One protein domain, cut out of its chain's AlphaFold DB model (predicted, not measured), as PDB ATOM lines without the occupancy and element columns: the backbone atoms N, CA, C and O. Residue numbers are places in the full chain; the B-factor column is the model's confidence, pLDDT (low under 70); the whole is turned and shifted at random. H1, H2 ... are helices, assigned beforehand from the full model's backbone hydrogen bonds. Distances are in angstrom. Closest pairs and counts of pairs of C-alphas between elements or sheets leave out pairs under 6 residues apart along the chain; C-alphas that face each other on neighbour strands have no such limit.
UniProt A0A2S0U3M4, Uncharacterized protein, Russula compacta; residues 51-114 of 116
ATOM      1  N   GLU A  51     174.438 135.754 219.472       65.19
ATOM      2  CA  GLU A  51     173.779 134.837 220.415       65.19
ATOM      3  C   GLU A  51     174.755 133.830 221.034       65.19
ATOM      4  O   GLU A  51     174.723 133.629 222.240       65.19
ATOM      5  N   GLN A  52     175.673 133.254 220.251       58.94
ATOM      6  CA  GLN A  52     176.672 132.310 220.767       58.94
ATOM      7  C   GLN A  52     177.700 132.985 221.678       58.94
ATOM      8  O   GLN A  52     178.148 132.378 222.645       58.94
ATOM      9  N   LEU A  53     178.067 134.239 221.403       67.56
ATOM     10  CA  LEU A  53     178.914 135.019 222.308       67.56
ATOM     11  C   LEU A  53     178.189 135.344 223.615       67.56
ATOM     12  O   LEU A  53     178.801 135.253 224.674       67.56
ATOM     13  N   ASN A  54     176.894 135.664 223.558       64.25
ATOM     14  CA  ASN A  54     176.087 135.885 224.757       64.25
ATOM     15  C   ASN A  54     175.909 134.600 225.577       64.25
ATOM     16  O   ASN A  54     175.989 134.660 226.796       64.25
ATOM     17  N   GLU A  55     175.733 133.441 224.937       65.31
ATOM     18  CA  GLU A  55     175.695 132.144 225.629       65.31
ATOM     19  C   GLU A  55     177.040 131.799 226.281       65.31
ATOM     20  O   GLU A  55     177.068 131.275 227.390       65.31
ATOM     21  N   ILE A  56     178.162 132.114 225.625       64.75
ATOM     22  CA  ILE A  56     179.503 131.930 226.199       64.75
ATOM     23  C   ILE A  56     179.726 132.884 227.371       64.75
ATOM     24  O   ILE A  56     180.287 132.460 228.375       64.75
ATOM     25  N   LEU A  57     179.282 134.139 227.267       62.00
ATOM     26  CA  LEU A  57     179.303 135.086 228.381       62.00
ATOM     27  C   LEU A  57     178.451 134.576 229.543       62.00
ATOM     28  O   LEU A  57     178.927 134.578 230.667       62.00
ATOM     29  N   GLU A  58     177.247 134.069 229.284       65.38
ATOM     30  CA  GLU A  58     176.367 133.525 230.323       65.38
ATOM     31  C   GLU A  58     176.942 132.245 230.963       65.38
ATOM     32  O   GLU A  58     176.793 132.034 232.165       65.38
ATOM     33  N   GLU A  59     177.634 131.395 230.199       61.03
ATOM     34  CA  GLU A  59     178.352 130.234 230.744       61.03
ATOM     35  C   GLU A  59     179.662 130.600 231.449       61.03
ATOM     36  O   GLU A  59     180.026 129.923 232.404       61.03
ATOM     37  N   LEU A  60     180.357 131.667 231.053       60.94
ATOM     38  CA  LEU A  60     181.481 132.221 231.818       60.94
ATOM     39  C   LEU A  60     180.991 132.783 233.159       60.94
ATOM     40  O   LEU A  60     181.583 132.481 234.191       60.94
ATOM     41  N   ASP A  61     179.857 133.485 233.147       58.31
ATOM     42  CA  ASP A  61     179.184 134.027 234.336       58.31
ATOM     43  C   ASP A  61     178.673 132.900 235.264       58.31
ATOM     44  O   ASP A  61     178.647 133.023 236.490       58.31
ATOM     45  N   ARG A  62     178.308 131.738 234.700       60.53
ATOM     46  CA  ARG A  62     177.961 130.520 235.464       60.53
ATOM     47  C   ARG A  62     179.166 129.683 235.883       60.53
ATOM     48  O   ARG A  62     179.085 128.981 236.896       60.53
ATOM     49  N   GLY A  63     180.246 129.724 235.109       51.53
ATOM     50  CA  GLY A  63     181.433 128.875 235.222       51.53
ATOM     51  C   GLY A  63     182.237 129.093 236.499       51.53
ATOM     52  O   GLY A  63     183.111 128.285 236.814       51.53
ATOM     53  N   GLU A  64     181.902 130.127 237.268       56.25
ATOM     54  CA  GLU A  64     182.623 130.524 238.472       56.25
ATOM     55  C   GLU A  64     181.909 130.226 239.798       56.25
ATOM     56  O   GLU A  64     182.301 130.737 240.844       56.25
ATOM     57  N   ASN A  65     180.923 129.324 239.832       57.53
ATOM     58  CA  ASN A  65     180.511 128.735 241.115       57.53
ATOM     59  C   ASN A  65     181.445 127.577 241.494       57.53
ATOM     60  O   ASN A  65     181.056 126.406 241.514       57.53
ATOM     61  N   LEU A  66     182.702 127.913 241.790       58.41
ATOM     62  CA  LEU A  66     183.570 127.041 242.577       58.41
ATOM     63  C   LEU A  66     182.845 126.706 243.886       58.41
ATOM     64  O   LEU A  66     182.255 127.582 244.517       58.41
ATOM     65  N   ASP A  67     182.876 125.434 244.292       67.69
ATOM     66  CA  ASP A  67     182.359 125.055 245.607       67.69
ATOM     67  C   ASP A  67     183.029 125.942 246.663       67.69
ATOM     68  O   ASP A  67     184.244 126.153 246.624       67.69
ATOM     69  N   GLN A  68     182.230 126.484 247.578       68.25
ATOM     70  CA  GLN A  68     182.670 127.523 248.505       68.25
ATOM     71  C   GLN A  68     183.894 127.075 249.327       68.25
ATOM     72  O   GLN A  68     184.790 127.871 249.591       68.25
ATOM     73  N   GLN A  69     184.016 125.772 249.623       68.62
ATOM     74  CA  GLN A  69     185.208 125.226 250.285       68.62
ATOM     75  C   GLN A  69     186.470 125.262 249.420       68.62
ATOM     76  O   GLN A  69     187.579 125.331 249.950       68.62
ATOM     77  N   VAL A  70     186.327 125.130 248.105       69.44
ATOM     78  CA  VAL A  70     187.447 125.165 247.159       69.44
ATOM     79  C   VAL A  70     187.900 126.606 246.948       69.44
ATOM     80  O   VAL A  70     189.105 126.843 246.927       69.44
ATOM     81  N   GLN A  71     186.961 127.555 246.878       73.31
ATOM     82  CA  GLN A  71     187.261 128.991 246.864       73.31
ATOM     83  C   GLN A  71     188.044 129.409 248.112       73.31
ATOM     84  O   GLN A  71     189.155 129.919 247.984       73.31
ATOM     85  N   ASP A  72     187.530 129.090 249.303       75.81
ATOM     86  CA  ASP A  72     188.171 129.462 250.569       75.81
ATOM     87  C   ASP A  72     189.592 128.883 250.692       75.81
ATOM     88  O   ASP A  72     190.508 129.547 251.179       75.81
ATOM     89  N   ARG A  73     189.799 127.643 250.222       74.94
ATOM     90  CA  ARG A  73     191.121 126.998 250.229       74.94
ATOM     91  C   ARG A  73     192.095 127.633 249.252       74.94
ATOM     92  O   ARG A  73     193.258 127.805 249.601       74.94
ATOM     93  N   LEU A  74     191.641 127.949 248.043       77.06
ATOM     94  CA  LEU A  74     192.483 128.611 247.053       77.06
ATOM     95  C   LEU A  74     192.887 130.000 247.545       77.06
ATOM     96  O   LEU A  74     194.061 130.346 247.465       77.06
ATOM     97  N   ASP A  75     191.959 130.754 248.132       75.94
ATOM     98  CA  ASP A  75     192.247 132.064 248.717       75.94
ATOM     99  C   ASP A  75     193.253 131.986 249.866       75.94
ATOM    100  O   ASP A  75     194.172 132.806 249.948       75.94
ATOM    101  N   GLU A  76     193.119 130.991 250.743       78.94
ATOM    102  CA  GLU A  76     194.088 130.750 251.811       78.94
ATOM    103  C   GLU A  76     195.469 130.377 251.244       78.94
ATOM    104  O   GLU A  76     196.483 130.942 251.668       78.94
ATOM    105  N   ASP A  77     195.522 129.493 250.247       75.69
ATOM    106  CA  ASP A  77     196.766 129.085 249.591       75.69
ATOM    107  C   ASP A  77     197.445 130.268 248.887       75.69
ATOM    108  O   ASP A  77     198.645 130.483 249.076       75.69
ATOM    109  N   PHE A  78     196.698 131.096 248.154       74.88
ATOM    110  CA  PHE A  78     197.232 132.284 247.485       74.88
ATOM    111  C   PHE A  78     197.694 133.353 248.479       74.88
ATOM    112  O   PHE A  78     198.766 133.938 248.288       74.88
ATOM    113  N   ARG A  79     196.959 133.571 249.577       75.81
ATOM    114  CA  ARG A  79     197.395 134.462 250.667       75.81
ATOM    115  C   ARG A  79     198.691 133.986 251.309       75.81
ATOM    116  O   ARG A  79     199.568 134.805 251.582       75.81
ATOM    117  N   ASN A  80     198.825 132.680 251.524       75.25
ATOM    118  CA  ASN A  80     200.024 132.082 252.103       75.25
ATOM    119  C   ASN A  80     201.219 132.118 251.136       75.25
ATOM    120  O   ASN A  80     202.349 132.321 251.580       75.25
ATOM    121  N   MET A  81     200.987 131.956 249.828       73.31
ATOM    122  CA  MET A  81     202.041 131.965 248.806       73.31
ATOM    123  C   MET A  81     202.573 133.369 248.510       73.31
ATOM    124  O   MET A  81     203.782 133.553 248.371       73.31
ATOM    125  N   LEU A  82     201.676 134.348 248.386       75.81
ATOM    126  CA  LEU A  82     202.018 135.712 247.978       75.81
ATOM    127  C   LEU A  82     202.352 136.606 249.182       75.81
ATOM    128  O   LEU A  82     203.096 137.579 249.046       75.81
ATOM    129  N   GLY A  83     201.840 136.266 250.366       78.38
ATOM    130  CA  GLY A  83     201.816 137.151 251.523       78.38
ATOM    131  C   GLY A  83     200.669 138.163 251.423       78.38
ATOM    132  O   GLY A  83     200.273 138.578 250.334       78.38
ATOM    133  N   ALA A  84     200.133 138.575 252.574       71.88
ATOM    134  CA  ALA A  84     198.915 139.390 252.654       71.88
ATOM    135  C   ALA A  84     198.981 140.709 251.856       71.88
ATOM    136  O   ALA A  84     197.970 141.142 251.311       71.88
ATOM    137  N   GLU A  85     200.163 141.327 251.762       71.88
ATOM    138  CA  GLU A  85     200.361 142.582 251.025       71.88
ATOM    139  C   GLU A  85     200.281 142.387 249.503       71.88
ATOM    140  O   GLU A  85     199.637 143.176 248.816       71.88
ATOM    141  N   ASN A  86     200.860 141.307 248.969       73.31
ATOM    142  CA  ASN A  86     200.846 141.035 247.529       73.31
ATOM    143  C   ASN A  86     199.536 140.386 247.069       73.31
ATOM    144  O   ASN A  86     199.179 140.497 245.902       73.31
ATOM    145  N   TYR A  87     198.811 139.723 247.973       74.12
ATOM    146  CA  TYR A  87     197.508 139.142 247.659       74.12
ATOM    147  C   TYR A  87     196.454 140.224 247.375       74.12
ATOM    148  O   TYR A  87     195.688 140.091 246.428       74.12
ATOM    149  N   ALA A  88     196.454 141.332 248.127       77.62
ATOM    150  CA  ALA A  88     195.552 142.454 247.858       77.62
ATOM    151  C   ALA A  88     195.823 143.101 246.487       77.62
ATOM    152  O   ALA A  88     194.889 143.417 245.757       77.62
ATOM    153  N   GLN A  89     197.103 143.247 246.126       75.38
ATOM    154  CA  GLN A  89     197.521 143.729 244.807       75.38
ATOM    155  C   GLN A  89     197.080 142.761 243.700       75.38
ATOM    156  O   GLN A  89     196.496 143.182 242.712       75.38
ATOM    157  N   PHE A  90     197.295 141.458 243.898       76.88
ATOM    158  CA  PHE A  90     196.877 140.414 242.964       76.88
ATOM    159  C   PHE A  90     195.359 140.398 242.734       76.88
ATOM    160  O   PHE A  90     194.911 140.246 241.604       76.88
ATOM    161  N   GLN A  91     194.570 140.594 243.791       76.00
ATOM    162  CA  GLN A  91     193.112 140.650 243.698       76.00
ATOM    163  C   GLN A  91     192.649 141.893 242.925       76.00
ATOM    164  O   GLN A  91     191.788 141.795 242.059       76.00
ATOM    165  N   GLN A  92     193.300 143.036 243.154       83.56
ATOM    166  CA  GLN A  92     193.055 144.253 242.381       83.56
ATOM    167  C   GLN A  92     193.433 144.091 240.897       83.56
ATOM    168  O   GLN A  92     192.703 144.563 240.025       83.56
ATOM    169  N   ASP A  93     194.553 143.424 240.606       76.38
ATOM    170  CA  ASP A  93     194.990 143.151 239.235       76.38
ATOM    171  C   ASP A  93     194.005 142.202 238.525       76.38
ATOM    172  O   ASP A  93     193.698 142.406 237.351       76.38
ATOM    173  N   LEU A  94     193.465 141.200 239.232       77.38
ATOM    174  CA  LEU A  94     192.427 140.306 238.704       77.38
ATOM    175  C   LEU A  94     191.139 141.056 238.361       77.38
ATOM    176  O   LEU A  94     190.637 140.899 237.249       77.38
ATOM    177  N   ASP A  95     190.645 141.900 239.267       79.31
ATOM    178  CA  ASP A  95     189.441 142.706 239.028       79.31
ATOM    179  C   ASP A  95     189.625 143.632 237.815       79.31
ATOM    180  O   ASP A  95     188.715 143.808 237.000       79.31
ATOM    181  N   GLN A  96     190.823 144.207 237.661       80.69
ATOM    182  CA  GLN A  96     191.151 145.054 236.519       80.69
ATOM    183  C   GLN A  96     191.181 144.259 235.208       80.69
ATOM    184  O   GLN A  96     190.587 144.698 234.225       80.69
ATOM    185  N   ILE A  97     191.834 143.092 235.186       76.06
ATOM    186  CA  ILE A  97     191.877 142.216 234.005       76.06
ATOM    187  C   ILE A  97     190.464 141.776 233.613       76.06
ATOM    188  O   ILE A  97     190.138 141.762 232.427       76.06
ATOM    189  N   HIS A  98     189.619 141.453 234.594       71.94
ATOM    190  CA  HIS A  98     188.237 141.056 234.350       71.94
ATOM    191  C   HIS A  98     187.440 142.194 233.697       71.94
ATOM    192  O   HIS A  98     186.834 142.009 232.643       71.94
ATOM    193  N   ALA A  99     187.531 143.403 234.257       75.56
ATOM    194  CA  ALA A  99     186.868 144.582 233.706       75.56
ATOM    195  C   ALA A  99     187.377 144.955 232.299       75.56
ATOM    196  O   ALA A  99     186.591 145.362 231.441       75.56
ATOM    197  N   GLU A 100     188.682 144.823 232.041       76.56
ATOM    198  CA  GLU A 100     189.272 145.065 230.719       76.56
ATOM    199  C   GLU A 100     188.790 144.034 229.688       76.56
ATOM    200  O   GLU A 100     188.405 144.414 228.580       76.56
ATOM    201  N   ALA A 101     188.743 142.753 230.063       72.94
ATOM    202  CA  ALA A 101     188.256 141.679 229.203       72.94
ATOM    203  C   ALA A 101     186.765 141.844 228.864       72.94
ATOM    204  O   ALA A 101     186.387 141.732 227.696       72.94
ATOM    205  N   GLU A 102     185.920 142.169 229.847       72.94
ATOM    206  CA  GLU A 102     184.502 142.471 229.616       72.94
ATOM    207  C   GLU A 102     184.329 143.665 228.673       72.94
ATOM    208  O   GLU A 102     183.562 143.600 227.709       72.94
ATOM    209  N   ALA A 103     185.066 144.752 228.913       75.44
ATOM    210  CA  ALA A 103     184.994 145.945 228.081       75.44
ATOM    211  C   ALA A 103     185.427 145.663 226.635       75.44
ATOM    212  O   ALA A 103     184.800 146.164 225.697       75.44
ATOM    213  N   GLU A 104     186.469 144.856 226.434       75.12
ATOM    214  CA  GLU A 104     186.939 144.467 225.105       75.12
ATOM    215  C   GLU A 104     185.937 143.548 224.393       75.12
ATOM    216  O   GLU A 104     185.637 143.775 223.220       75.12
ATOM    217  N   LEU A 105     185.332 142.588 225.099       74.56
ATOM    218  CA  LEU A 105     184.279 141.725 224.551       74.56
ATOM    219  C   LEU A 105     183.039 142.526 224.144       74.56
ATOM    220  O   LEU A 105     182.530 142.349 223.035       74.56
ATOM    221  N   VAL A 106     182.592 143.461 224.985       76.31
ATOM    222  CA  VAL A 106     181.485 144.375 224.667       76.31
ATOM    223  C   VAL A 106     181.834 145.256 223.466       76.31
ATOM    224  O   VAL A 106     180.993 145.490 222.598       76.31
ATOM    225  N   ASN A 107     183.075 145.731 223.371       77.62
ATOM    226  CA  ASN A 107     183.537 146.525 222.236       77.62
ATOM    227  C   ASN A 107     183.563 145.702 220.935       77.62
ATOM    228  O   ASN A 107     183.106 146.178 219.896       77.62
ATOM    229  N   ILE A 108     184.036 144.455 220.981       74.69
ATOM    230  CA  ILE A 108     183.990 143.529 219.841       74.69
ATOM    231  C   ILE A 108     182.535 143.294 219.418       74.69
ATOM    232  O   ILE A 108     182.213 143.462 218.244       74.69
ATOM    233  N   LEU A 109     181.642 143.002 220.366       67.38
ATOM    234  CA  LEU A 109     180.214 142.781 220.116       67.38
ATOM    235  C   LEU A 109     179.532 143.986 219.461       67.38
ATOM    236  O   LEU A 109     178.818 143.822 218.474       67.38
ATOM    237  N   ASN A 110     179.791 145.195 219.957       74.06
ATOM    238  CA  ASN A 110     179.204 146.421 219.412       74.06
ATOM    239  C   ASN A 110     179.741 146.778 218.016       74.06
ATOM    240  O   ASN A 110     179.068 147.479 217.262       74.06
ATOM    241  N   ASN A 111     180.940 146.310 217.656       69.62
ATOM    242  CA  ASN A 111     181.516 146.527 216.327       69.62
ATOM    243  C   ASN A 111     181.209 145.395 215.333       69.62
ATOM    244  O   ASN A 111     181.436 145.579 214.137       69.62
ATOM    245  N   ILE A 112     180.685 144.247 215.777       59.88
ATOM    246  CA  ILE A 112     180.272 143.151 214.884       59.88
ATOM    247  C   ILE A 112     179.067 143.559 214.014       59.88
ATOM    248  O   ILE A 112     179.026 143.187 212.842       59.88
ATOM    249  N   ASP A 113     178.166 144.416 214.512       50.56
ATOM    250  CA  ASP A 113     177.057 144.996 213.725       50.56
ATOM    251  C   ASP A 113     177.523 145.900 212.563       50.56
ATOM    252  O   ASP A 113     176.751 146.211 211.662       50.56
ATOM    253  N   LEU A 114     178.790 146.331 212.551       49.16
ATOM    254  CA  LEU A 114     179.369 147.170 211.492       49.16
ATOM    255  C   LEU A 114     179.892 146.356 210.291       49.16
ATOM    256  O   LEU A 114     180.273 146.945 209.277       49.16
TER     257      LEU A 114
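Overview. This is residues 51 to 114 of the 116 residues of an uncharacterized protein of Russula compacta (UniProt A0A2S0U3M4). Picture an open, three-sided frame: the long helix H3 makes one side, H2 meets its first residues at a corner, and H1, beyond a stretched link, runs back alongside the later part of H3. The middle of the frame is empty, and contacts between the helices are few. The printed part has 64 residues with three named helices, in the order H1, H2, H3, and no named strand; the class is all helix. It is only just loose, close to extended, with a radius of gyration of the C-alphas of 15.7 A, and its outline is only just flat, spanning 48 by 24 by 10 A.

Along the chain. Begin with H3, residues 84 to 112: find C-alpha 84 at (198.915, 139.390, 252.654), from where the helix runs 42.3 A to C-alpha 112 at (180.272, 143.151, 214.884). Before it, H2 holds residues 68 to 82 and measures 21.0 A. Look for H1 at residues 51 to 62, starting from C-alpha 51 at (173.779, 134.837, 220.415) and covering 16.2 A.

Arrangement. Look first at Arg 79 of H2 and Tyr 87 of H3, whose C-alphas, the closest of the two helices, are 5.6 A apart. H2 and H3 are close but not clearly touching, with 2 pairs of C-alphas within 8 A. Their lines stand at a steep tilt of 63 degrees, opposite ways. H1 and H3 are near each other, with 6 pairs of C-alphas within 10 A. H1 and H2 are apart. In H1 and H2 every O i to N i+4 pair is within hydrogen-bond range; in H3, 23 of 25 are.

Size, cuts and confidence. The two C-alphas farthest apart, those of Asn 80 and Leu 114, are 48.0 A apart. The printed part has no cut, and both links are tight. Residues 58 to 74 and 92 to 101 stand free. The mean pLDDT of the printed part is 70.3; look for values under 70 at residues 51 to 70, 109 and 111 to 114.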